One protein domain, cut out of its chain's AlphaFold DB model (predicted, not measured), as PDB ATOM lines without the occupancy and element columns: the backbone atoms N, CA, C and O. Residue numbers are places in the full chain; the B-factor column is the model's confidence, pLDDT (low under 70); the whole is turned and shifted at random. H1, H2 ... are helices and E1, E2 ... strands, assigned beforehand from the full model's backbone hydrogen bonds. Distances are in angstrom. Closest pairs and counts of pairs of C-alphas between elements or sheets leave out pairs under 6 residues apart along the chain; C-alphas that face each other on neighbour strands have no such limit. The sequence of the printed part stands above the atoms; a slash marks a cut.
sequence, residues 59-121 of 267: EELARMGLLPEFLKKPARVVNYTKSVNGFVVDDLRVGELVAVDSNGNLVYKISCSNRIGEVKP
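AT A GLANCE: This is residues 59 to 121 of the 267 residues of an uncharacterized protein of Candidatus Nomurabacteria bacterium GW2011_GWA2_43_15 (UniProt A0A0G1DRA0). A single antiparallel sheet of six strands, strongly twisted, makes up nearly the whole body; the hairpin E2 and E3 forms one end of it, E1 the other edge, and E4, E5 and E6 lie between. A five-residue helix, H1, sits at the E1 end and only grazes the sheet. The printed part has 63 residues, with one named helix followed by six named strands along the chain, and the sheet's order is E1, E4, E5, E6, E2, E3. The class is mostly strand. The whole is compact, with a radius of gyration of the C-alphas of 11.1 A and spans of 28 by 25 by 18 A.

HOW THE PARTS SIT: H1, residues 59 to 63, is on the sheet but only grazes it, with its residues 61 to 62; its one O i to N i+4 pair is within hydrogen-bond range. The closest C-alphas of H1 and the edge strand E1, residues 67 to 70, are those of Leu 61 and Leu 67, 6.4 A apart. E1 is antiparallel to E4, residues 97 to 100, at 140 degrees, with N 69 and O 98 2.8 A apart. E2, residues 75 to 81, is apart from E1 and forms a hairpin with the other edge strand, E3, residues 86 to 92, at 146 degrees; N 79 and O 88 are 2.7 A apart. E3 and E4 are apart. E4 forms a hairpin with E5, residues 106 to 109, where N 99 and O 108 are 2.8 A apart. E5 forms a hairpin with E6, residues 114 to 120, where N 116 and O 107 are 2.8 A apart. E4, E5 and E6 are a meander, each strand the antiparallel neighbour of the one before. E6 pairs in a staggered way, with E5 over residues 114 to 115 and with E2 over 116 to 120; N 117 and O 78 are 2.7 A apart.

IN THESE COORDINATES: H1 begins at C-alpha 59, (-5.746, -53.084, -10.720), and measures 6.2 A. E1 measures 10.1 A, E2 16.6 A, E3 17.3 A, E4 9.9 A, E5 8.1 A and E6 16.3 A from first to last C-alpha. E3 begins at C-alpha 86, (7.616, -40.797, -29.389), and E6 ends at C-alpha 120, (9.030, -29.156, -17.509).

THE WHOLE: The two C-alphas farthest apart are those of Glu 59 and Pro 121, 31.3 A. The printed part has no cut, and the links between successive elements are tight. From edge to edge the strands' lines turn by 130 degrees. The mean pLDDT of the printed part is 83.7, and residues 84 to 85 and 120 to 121 are under 70.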
ATOM      1  N   GLU A  59      -6.597 -51.895 -10.878       80.69
ATOM      2  CA  GLU A  59      -5.746 -53.084 -10.720       80.69
ATOM      3  C   GLU A  59      -4.378 -52.938 -11.399       80.69
ATOM      4  O   GLU A  59      -3.372 -53.465 -10.926       80.69
ATOM      5  N   GLU A  60      -4.316 -52.243 -12.533       84.75
ATOM      6  CA  GLU A  60      -3.061 -51.979 -13.234       84.75
ATOM      7  C   GLU A  60      -2.212 -50.958 -12.477       84.75
ATOM      8  O   GLU A  60      -1.025 -51.198 -12.263       84.75
ATOM      9  N   LEU A  61      -2.839 -49.881 -11.990       84.88
ATOM     10  CA  LEU A  61      -2.192 -48.894 -11.125       84.88
ATOM     11  C   LEU A  61      -1.597 -49.560  -9.877       84.88
ATOM     12  O   LEU A  61      -0.411 -49.391  -9.603       84.88
ATOM     13  N   ALA A  62      -2.381 -50.393  -9.186       84.94
ATOM     14  CA  ALA A  62      -1.934 -51.101  -7.990       84.94
ATOM     15  C   ALA A  62      -0.762 -52.056  -8.268       84.94
ATOM     16  O   ALA A  62       0.202 -52.077  -7.504       84.94
ATOM     17  N   ARG A  63      -0.798 -52.811  -9.378       85.31
ATOM     18  CA  ARG A  63       0.299 -53.720  -9.770       85.31
ATOM     19  C   ARG A  63       1.616 -52.995 -10.026       85.31
ATOM     20  O   ARG A  63       2.668 -53.572  -9.782       85.31
ATOM     21  N   MET A  64       1.559 -51.755 -10.504       85.94
ATOM     22  CA  MET A  64       2.741 -50.924 -10.741       85.94
ATOM     23  C   MET A  64       3.096 -50.029  -9.543       85.94
ATOM     24  O   MET A  64       4.020 -49.226  -9.637       85.94
ATOM     25  N   GLY A  65       2.377 -50.140  -8.421       87.88
ATOM     26  CA  GLY A  65       2.608 -49.304  -7.241       87.88
ATOM     27  C   GLY A  65       2.332 -47.818  -7.487       87.88
ATOM     28  O   GLY A  65       2.988 -46.970  -6.885       87.88
ATOM     29  N   LEU A  66       1.398 -47.505  -8.389       90.50
ATOM     30  CA  LEU A  66       1.005 -46.141  -8.718       90.50
ATOM     31  C   LEU A  66      -0.303 -45.756  -8.036       90.50
ATOM     32  O   LEU A  66      -1.216 -46.571  -7.885       90.50
ATOM     33  N   LEU A  67      -0.415 -44.478  -7.694       90.62
ATOM     34  CA  LEU A  67      -1.613 -43.894  -7.107       90.62
ATOM     35  C   LEU A  67      -2.267 -42.925  -8.097       90.62
ATOM     36  O   LEU A  67      -1.566 -42.148  -8.746       90.62
ATOM     37  N   PRO A  68      -3.600 -42.945  -8.243       93.06
ATOM     38  CA  PRO A  68      -4.294 -41.936  -9.025       93.06
ATOM     39  C   PRO A  68      -4.332 -40.608  -8.256       93.06
ATOM     40  O   PRO A  68      -4.765 -40.559  -7.106       93.06
ATOM     41  N   GLU A  69      -3.940 -39.515  -8.904       92.12
ATOM     42  CA  GLU A  69      -4.060 -38.156  -8.375       92.12
ATOM     43  C   GLU A  69      -4.681 -37.226  -9.425       92.12
ATOM     44  O   GLU A  69      -4.468 -37.371 -10.628       92.12
ATOM     45  N   PHE A  70      -5.473 -36.255  -8.968       89.88
ATOM     46  CA  PHE A  70      -5.930 -35.153  -9.809       89.88
ATOM     47  C   PHE A  70      -4.924 -34.008  -9.762       89.88
ATOM     48  O   PHE A  70      -4.564 -33.527  -8.684       89.88
ATOM     49  N   LEU A  71      -4.516 -33.515 -10.929       86.31
ATOM     50  CA  LEU A  71      -3.601 -32.382 -11.021       86.31
ATOM     51  C   LEU A  71      -4.195 -31.122 -10.378       86.31
ATOM     52  O   LEU A  71      -5.201 -30.580 -10.833       86.31
ATOM     53  N   LYS A  72      -3.529 -30.613  -9.338       86.25
ATOM     54  CA  LYS A  72      -3.933 -29.395  -8.607       86.25
ATOM     55  C   LYS A  72      -3.534 -28.102  -9.327       86.25
ATOM     56  O   LYS A  72      -4.075 -27.039  -9.039       86.25
ATOM     57  N   LYS A  73      -2.557 -28.182 -10.232       80.88
ATOM     58  CA  LYS A  73      -1.993 -27.070 -11.011       80.88
ATOM     59  C   LYS A  73      -1.720 -27.546 -12.441       80.88
ATOM     60  O   LYS A  73      -1.489 -28.742 -12.619       80.88
ATOM     61  N   PRO A  74      -1.740 -26.648 -13.444       82.38
ATOM     62  CA  PRO A  74      -1.359 -27.025 -14.796       82.38
ATOM     63  C   PRO A  74       0.114 -27.438 -14.819       82.38
ATOM     64  O   PRO A  74       0.945 -26.814 -14.152       82.38
ATOM     65  N   ALA A  75       0.426 -28.474 -15.589       80.81
ATOM     66  CA  ALA A  75       1.768 -29.025 -15.688       80.81
ATOM     67  C   ALA A  75       2.133 -29.239 -17.153       80.81
ATOM     68  O   ALA A  75       1.368 -29.838 -17.906       80.81
ATOM     69  N   ARG A  76       3.317 -28.775 -17.548       79.75
ATOM     70  CA  ARG A  76       3.893 -29.095 -18.848       79.75
ATOM     71  C   ARG A  76       4.725 -30.353 -18.708       79.75
ATOM     72  O   ARG A  76       5.629 -30.403 -17.879       79.75
ATOM     73  N   VAL A  77       4.440 -31.362 -19.510       81.19
ATOM     74  CA  VAL A  77       5.090 -32.666 -19.401       81.19
ATOM     75  C   VAL A  77       5.629 -33.129 -20.742       81.19
ATOM     76  O   VAL A  77       5.181 -32.701 -21.801       81.19
ATOM     77  N   VAL A  78       6.592 -34.036 -20.699       79.94
ATOM     78  CA  VAL A  78       7.051 -34.788 -21.862       79.94
ATOM     79  C   VAL A  78       6.243 -36.085 -21.912       79.94
ATOM     80  O   VAL A  78       6.495 -37.006 -21.149       79.94
ATOM     81  N   ASN A  79       5.226 -36.143 -22.761       84.19
ATOM     82  CA  ASN A  79       4.240 -37.216 -22.848       84.19
ATOM     83  C   ASN A  79       4.522 -38.139 -24.039       84.19
ATOM     84  O   ASN A  79       4.683 -37.669 -25.165       84.19
ATOM     85  N   TYR A  80       4.527 -39.454 -23.837       81.56
ATOM     86  CA  TYR A  80       4.609 -40.403 -24.943       81.56
ATOM     87  C   TYR A  80       3.294 -40.456 -25.716       81.56
ATOM     88  O   TYR A  80       2.266 -40.839 -25.165       81.56
ATOM     89  N   THR A  81       3.312 -40.156 -27.012       77.88
ATOM     90  CA  THR A  81       2.152 -40.352 -27.883       77.88
ATOM     91  C   THR A  81       2.412 -41.427 -28.926       77.88
ATOM     92  O   THR A  81       3.410 -41.415 -29.652       77.88
ATOM     93  N   LYS A  82       1.449 -42.345 -29.057       74.00
ATOM     94  CA  LYS A  82       1.473 -43.372 -30.101       74.00
ATOM     95  C   LYS A  82       1.406 -42.790 -31.510       74.00
ATOM     96  O   LYS A  82       1.969 -43.393 -32.416       74.00
ATOM     97  N   SER A  83       0.759 -41.637 -31.702       73.69
ATOM     98  CA  SER A  83       0.586 -41.030 -33.031       73.69
ATOM     99  C   SER A  83       1.910 -40.672 -33.707       73.69
ATOM    100  O   SER A  83       2.016 -40.768 -34.925       73.69
ATOM    101  N   VAL A  84       2.927 -40.305 -32.922       67.94
ATOM    102  CA  VAL A  84       4.286 -40.003 -33.412       67.94
ATOM    103  C   VAL A  84       5.314 -41.047 -32.965       67.94
ATOM    104  O   VAL A  84       6.509 -40.888 -33.207       67.94
ATOM    105  N   ASN A  85       4.843 -42.113 -32.305       68.06
ATOM    106  CA  ASN A  85       5.647 -43.167 -31.689       68.06
ATOM    107  C   ASN A  85       6.797 -42.623 -30.817       68.06
ATOM    108  O   ASN A  85       7.910 -43.145 -30.851       68.06
ATOM    109  N   GLY A  86       6.558 -41.542 -30.071       72.38
ATOM    110  CA  GLY A  86       7.616 -40.797 -29.389       72.38
ATOM    111  C   GLY A  86       7.098 -39.861 -28.304       72.38
ATOM    112  O   GLY A  86       5.892 -39.658 -28.157       72.38
ATOM    113  N   PHE A  87       8.028 -39.304 -27.532       72.69
ATOM    114  CA  PHE A  87       7.728 -38.340 -26.480       72.69
ATOM    115  C   PHE A  87       7.641 -36.917 -27.042       72.69
ATOM    116  O   PHE A  87       8.539 -36.458 -27.748       72.69
ATOM    117  N   VAL A  88       6.563 -36.211 -26.713       77.56
ATOM    118  CA  VAL A  88       6.271 -34.836 -27.141       77.56
ATOM    119  C   VAL A  88       5.903 -33.976 -25.942       77.56
ATOM    120  O   VAL A  88       5.452 -34.485 -24.922       77.56
ATOM    121  N   VAL A  89       6.086 -32.663 -26.047       79.00
ATOM    122  CA  VAL A  89       5.641 -31.748 -24.990       79.00
ATOM    123  C   VAL A  89       4.115 -31.634 -25.034       79.00
ATOM    124  O   VAL A  89       3.553 -31.342 -26.088       79.00
ATOM    125  N   ASP A  90       3.465 -31.863 -23.897       79.50
ATOM    126  CA  ASP A  90       2.016 -31.790 -23.695       79.50
ATOM    127  C   ASP A  90       1.713 -30.916 -22.466       79.50
ATOM    128  O   ASP A  90       2.496 -30.882 -21.512       79.50
ATOM    129  N   ASP A  91       0.587 -30.208 -22.485       82.56
ATOM    130  CA  ASP A  91       0.148 -29.327 -21.399       82.56
ATOM    131  C   ASP A  91      -1.064 -29.957 -20.697       82.56
ATOM    132  O   ASP A  91      -2.182 -29.959 -21.219       82.56
ATOM    133  N   LEU A  92      -0.842 -30.485 -19.492       83.81
ATOM    134  CA  LEU A  92      -1.878 -31.094 -18.663       83.81
ATOM    135  C   LEU A  92      -2.657 -30.021 -17.903       83.81
ATOM    136  O   LEU A  92      -2.085 -29.099 -17.307       83.81
ATOM    137  N   ARG A  93      -3.982 -30.151 -17.903       85.94
ATOM    138  CA  ARG A  93      -4.893 -29.183 -17.285       85.94
ATOM    139  C   ARG A  93      -5.116 -29.497 -15.805       85.94
ATOM    140  O   ARG A  93      -4.916 -30.613 -15.335       85.94
ATOM    141  N   VAL A  94      -5.582 -28.493 -15.062       84.88
ATOM    142  CA  VAL A  94      -6.061 -28.693 -13.684       84.88
ATOM    143  C   VAL A  94      -7.251 -29.656 -13.698       84.88
ATOM    144  O   VAL A  94      -8.128 -29.536 -14.553       84.88
ATOM    145  N   GLY A  95      -7.285 -30.591 -12.750       82.69
ATOM    146  CA  GLY A  95      -8.324 -31.617 -12.646       82.69
ATOM    147  C   GLY A  95      -8.122 -32.811 -13.579       82.69
ATOM    148  O   GLY A  95      -8.985 -33.681 -13.645       82.69
ATOM    149  N   GLU A  96      -7.002 -32.882 -14.296       87.38
ATOM    150  CA  GLU A  96      -6.669 -34.037 -15.123       87.38
ATOM    151  C   GLU A  96      -6.148 -35.196 -14.261       87.38
ATOM    152  O   GLU A  96      -5.413 -34.984 -13.294       87.38
ATOM    153  N   LEU A  97      -6.575 -36.419 -14.589       90.81
ATOM    154  CA  LEU A  97      -6.282 -37.619 -13.807       90.81
ATOM    155  C   LEU A  97      -4.956 -38.246 -14.263       90.81
ATOM    156  O   LEU A  97      -4.802 -38.662 -15.418       90.81
ATOM    157  N   VAL A  98      -4.007 -38.329 -13.339       93.38
ATOM    158  CA  VAL A  98      -2.634 -38.793 -13.561       93.38
ATOM    159  C   VAL A  98      -2.277 -39.893 -12.567       93.38
ATOM    160  O   VAL A  98      -2.858 -39.983 -11.490       93.38
ATOM    161  N   ALA A  99      -1.334 -40.751 -12.939       93.69
ATOM    162  CA  ALA A  99      -0.780 -41.771 -12.062       93.69
ATOM    163  C   ALA A  99       0.569 -41.288 -11.524       93.69
ATOM    164  O   ALA A  99       1.441 -40.926 -12.321       93.69
ATOM    165  N   VAL A 100       0.735 -41.300 -10.202       92.50
ATOM    166  CA  VAL A 100       1.966 -40.901  -9.509       92.50
ATOM    167  C   VAL A 100       2.645 -42.081  -8.826       92.50
ATOM    168  O   VAL A 100       1.972 -43.024  -8.407       92.50
ATOM    169  N   ASP A 101       3.972 -42.039  -8.722       90.62
ATOM    170  CA  ASP A 101       4.739 -43.008  -7.937       90.62
ATOM    171  C   ASP A 101       4.668 -42.709  -6.426       90.62
ATOM    172  O   ASP A 101       4.084 -41.722  -5.976       90.62
ATOM    173  N   SER A 102       5.307 -43.565  -5.625       88.31
ATOM    174  CA  SER A 102       5.414 -43.386  -4.168       88.31
ATOM    175  C   SER A 102       6.131 -42.099  -3.725       88.31
ATOM    176  O   SER A 102       5.968 -41.685  -2.578       88.31
ATOM    177  N   ASN A 103       6.883 -41.448  -4.619       86.50
ATOM    178  CA  ASN A 103       7.573 -40.182  -4.371       86.50
ATOM    179  C   ASN A 103       6.751 -38.962  -4.839       86.50
ATOM    180  O   ASN A 103       7.185 -37.827  -4.651       86.50
ATOM    181  N   GLY A 104       5.576 -39.177  -5.442       84.94
ATOM    182  CA  GLY A 104       4.721 -38.126  -5.997       84.94
ATOM    183  C   GLY A 104       5.110 -37.663  -7.406       84.94
ATOM    184  O   GLY A 104       4.609 -36.635  -7.865       84.94
ATOM    185  N   ASN A 105       5.984 -38.385  -8.114       88.94
ATOM    186  CA  ASN A 105       6.351 -38.053  -9.490       88.94
ATOM    187  C   ASN A 105       5.251 -38.480 -10.462       88.94
ATOM    188  O   ASN A 105       4.701 -39.571 -10.340       88.94
ATOM    189  N   LEU A 106       4.972 -37.654 -11.473       90.38
ATOM    190  CA  LEU A 106       4.021 -37.980 -12.539       90.38
ATOM    191  C   LEU A 106       4.587 -39.085 -13.444       90.38
ATOM    192  O   LEU A 106       5.595 -38.877 -14.114       90.38
ATOM    193  N   VAL A 107       3.914 -40.235 -13.507       91.56
ATOM    194  CA  VAL A 107       4.378 -41.403 -14.276       91.56
ATOM    195  C   VAL A 107       3.536 -41.643 -15.525       91.56
ATOM    196  O   VAL A 107       4.103 -41.872 -16.599       91.56
ATOM    197  N   TYR A 108       2.205 -41.564 -15.422       94.06
ATOM    198  CA  TYR A 108       1.294 -41.738 -16.561       94.06
ATOM    199  C   TYR A 108       0.137 -40.744 -16.564       94.06
ATOM    200  O   TYR A 108      -0.336 -40.290 -15.524       94.06
ATOM    201  N   LYS A 109      -0.396 -40.487 -17.758       93.81
ATOM    202  CA  LYS A 109      -1.717 -39.886 -17.957       93.81
ATOM    203  C   LYS A 109      -2.771 -40.993 -18.034       93.81
ATOM    204  O   LYS A 109      -2.804 -41.745 -19.011       93.81
ATOM    205  N   ILE A 110      -3.638 -41.095 -17.024       90.94
ATOM    206  CA  ILE A 110      -4.540 -42.249 -16.837       90.94
ATOM    207  C   ILE A 110      -5.535 -42.400 -17.991       90.94
ATOM    208  O   ILE A 110      -5.831 -43.521 -18.395       90.94
ATOM    209  N   SER A 111      -6.004 -41.292 -18.574       88.69
ATOM    210  CA  SER A 111      -6.994 -41.307 -19.662       88.69
ATOM    211  C   SER A 111      -6.535 -42.042 -20.926       88.69
ATOM    212  O   SER A 111      -7.361 -42.380 -21.770       88.69
ATOM    213  N   CYS A 112      -5.228 -42.230 -21.108       86.94
ATOM    214  CA  CYS A 112      -4.677 -42.857 -22.308       86.94
ATOM    215  C   CYS A 112      -3.455 -43.751 -22.059       86.94
ATOM    216  O   CYS A 112      -2.891 -44.257 -23.028       86.94
ATOM    217  N   SER A 113      -3.079 -43.997 -20.799       90.81
ATOM    218  CA  SER A 113      -1.907 -44.798 -20.405       90.81
ATOM    219  C   SER A 113      -0.597 -44.302 -21.023       90.81
ATOM    220  O   SER A 113       0.338 -45.071 -21.251       90.81
ATOM    221  N   ASN A 114      -0.517 -43.006 -21.324       91.25
ATOM    222  CA  ASN A 114       0.683 -42.439 -21.916       91.25
ATOM    223  C   ASN A 114       1.738 -42.197 -20.834       91.25
ATOM    224  O   ASN A 114       1.435 -41.614 -19.791       91.25
ATOM    225  N   ARG A 115       2.973 -42.631 -21.099       90.62
ATOM    226  CA  ARG A 115       4.116 -42.461 -20.196       90.62
ATOM    227  C   ARG A 115       4.547 -40.993 -20.149       90.62
ATOM    228  O   ARG A 115       4.777 -40.389 -21.193       90.62
ATOM    229  N   ILE A 116       4.697 -40.448 -18.947       89.00
ATOM    230  CA  ILE A 116       5.195 -39.094 -18.691       89.00
ATOM    231  C   ILE A 116       6.682 -39.163 -18.342       89.00
ATOM    232  O   ILE A 116       7.058 -39.734 -17.330       89.00
ATOM    233  N   GLY A 117       7.533 -38.603 -19.188       75.88
ATOM    234  CA  GLY A 117       8.975 -38.650 -19.019       75.88
ATOM    235  C   GLY A 117       9.523 -37.652 -18.004       75.88
ATOM    236  O   GLY A 117      10.141 -38.039 -17.024       75.88
ATOM    237  N   GLU A 118       9.258 -36.371 -18.239       74.25
ATOM    238  CA  GLU A 118       9.793 -35.257 -17.455       74.25
ATOM    239  C   GLU A 118       8.684 -34.219 -17.251       74.25
ATOM    240  O   GLU A 118       7.870 -33.987 -18.156       74.25
ATOM    241  N   VAL A 119       8.662 -33.560 -16.091       70.56
ATOM    242  CA  VAL A 119       7.825 -32.379 -15.852       70.56
ATOM    243  C   VAL A 119       8.667 -31.137 -16.110       70.56
ATOM    244  O   VAL A 119       9.599 -30.836 -15.370       70.56
ATOM    245  N   LYS A 120       8.331 -30.392 -17.162       65.19
ATOM    246  CA  LYS A 120       9.030 -29.156 -17.509       65.19
ATOM    247  C   LYS A 120       8.448 -27.980 -16.731       65.19
ATOM    248  O   LYS A 120       7.232 -27.924 -16.525       65.19
ATOM    249  N   PRO A 121       9.276 -26.993 -16.347       54.16
ATOM    250  CA  PRO A 121       8.764 -25.765 -15.771       54.16
ATOM    251  C   PRO A 121       7.795 -25.108 -16.756       54.16
ATOM    252  O   PRO A 121       8.123 -24.867 -17.922       54.16
TER     253      PRO A 121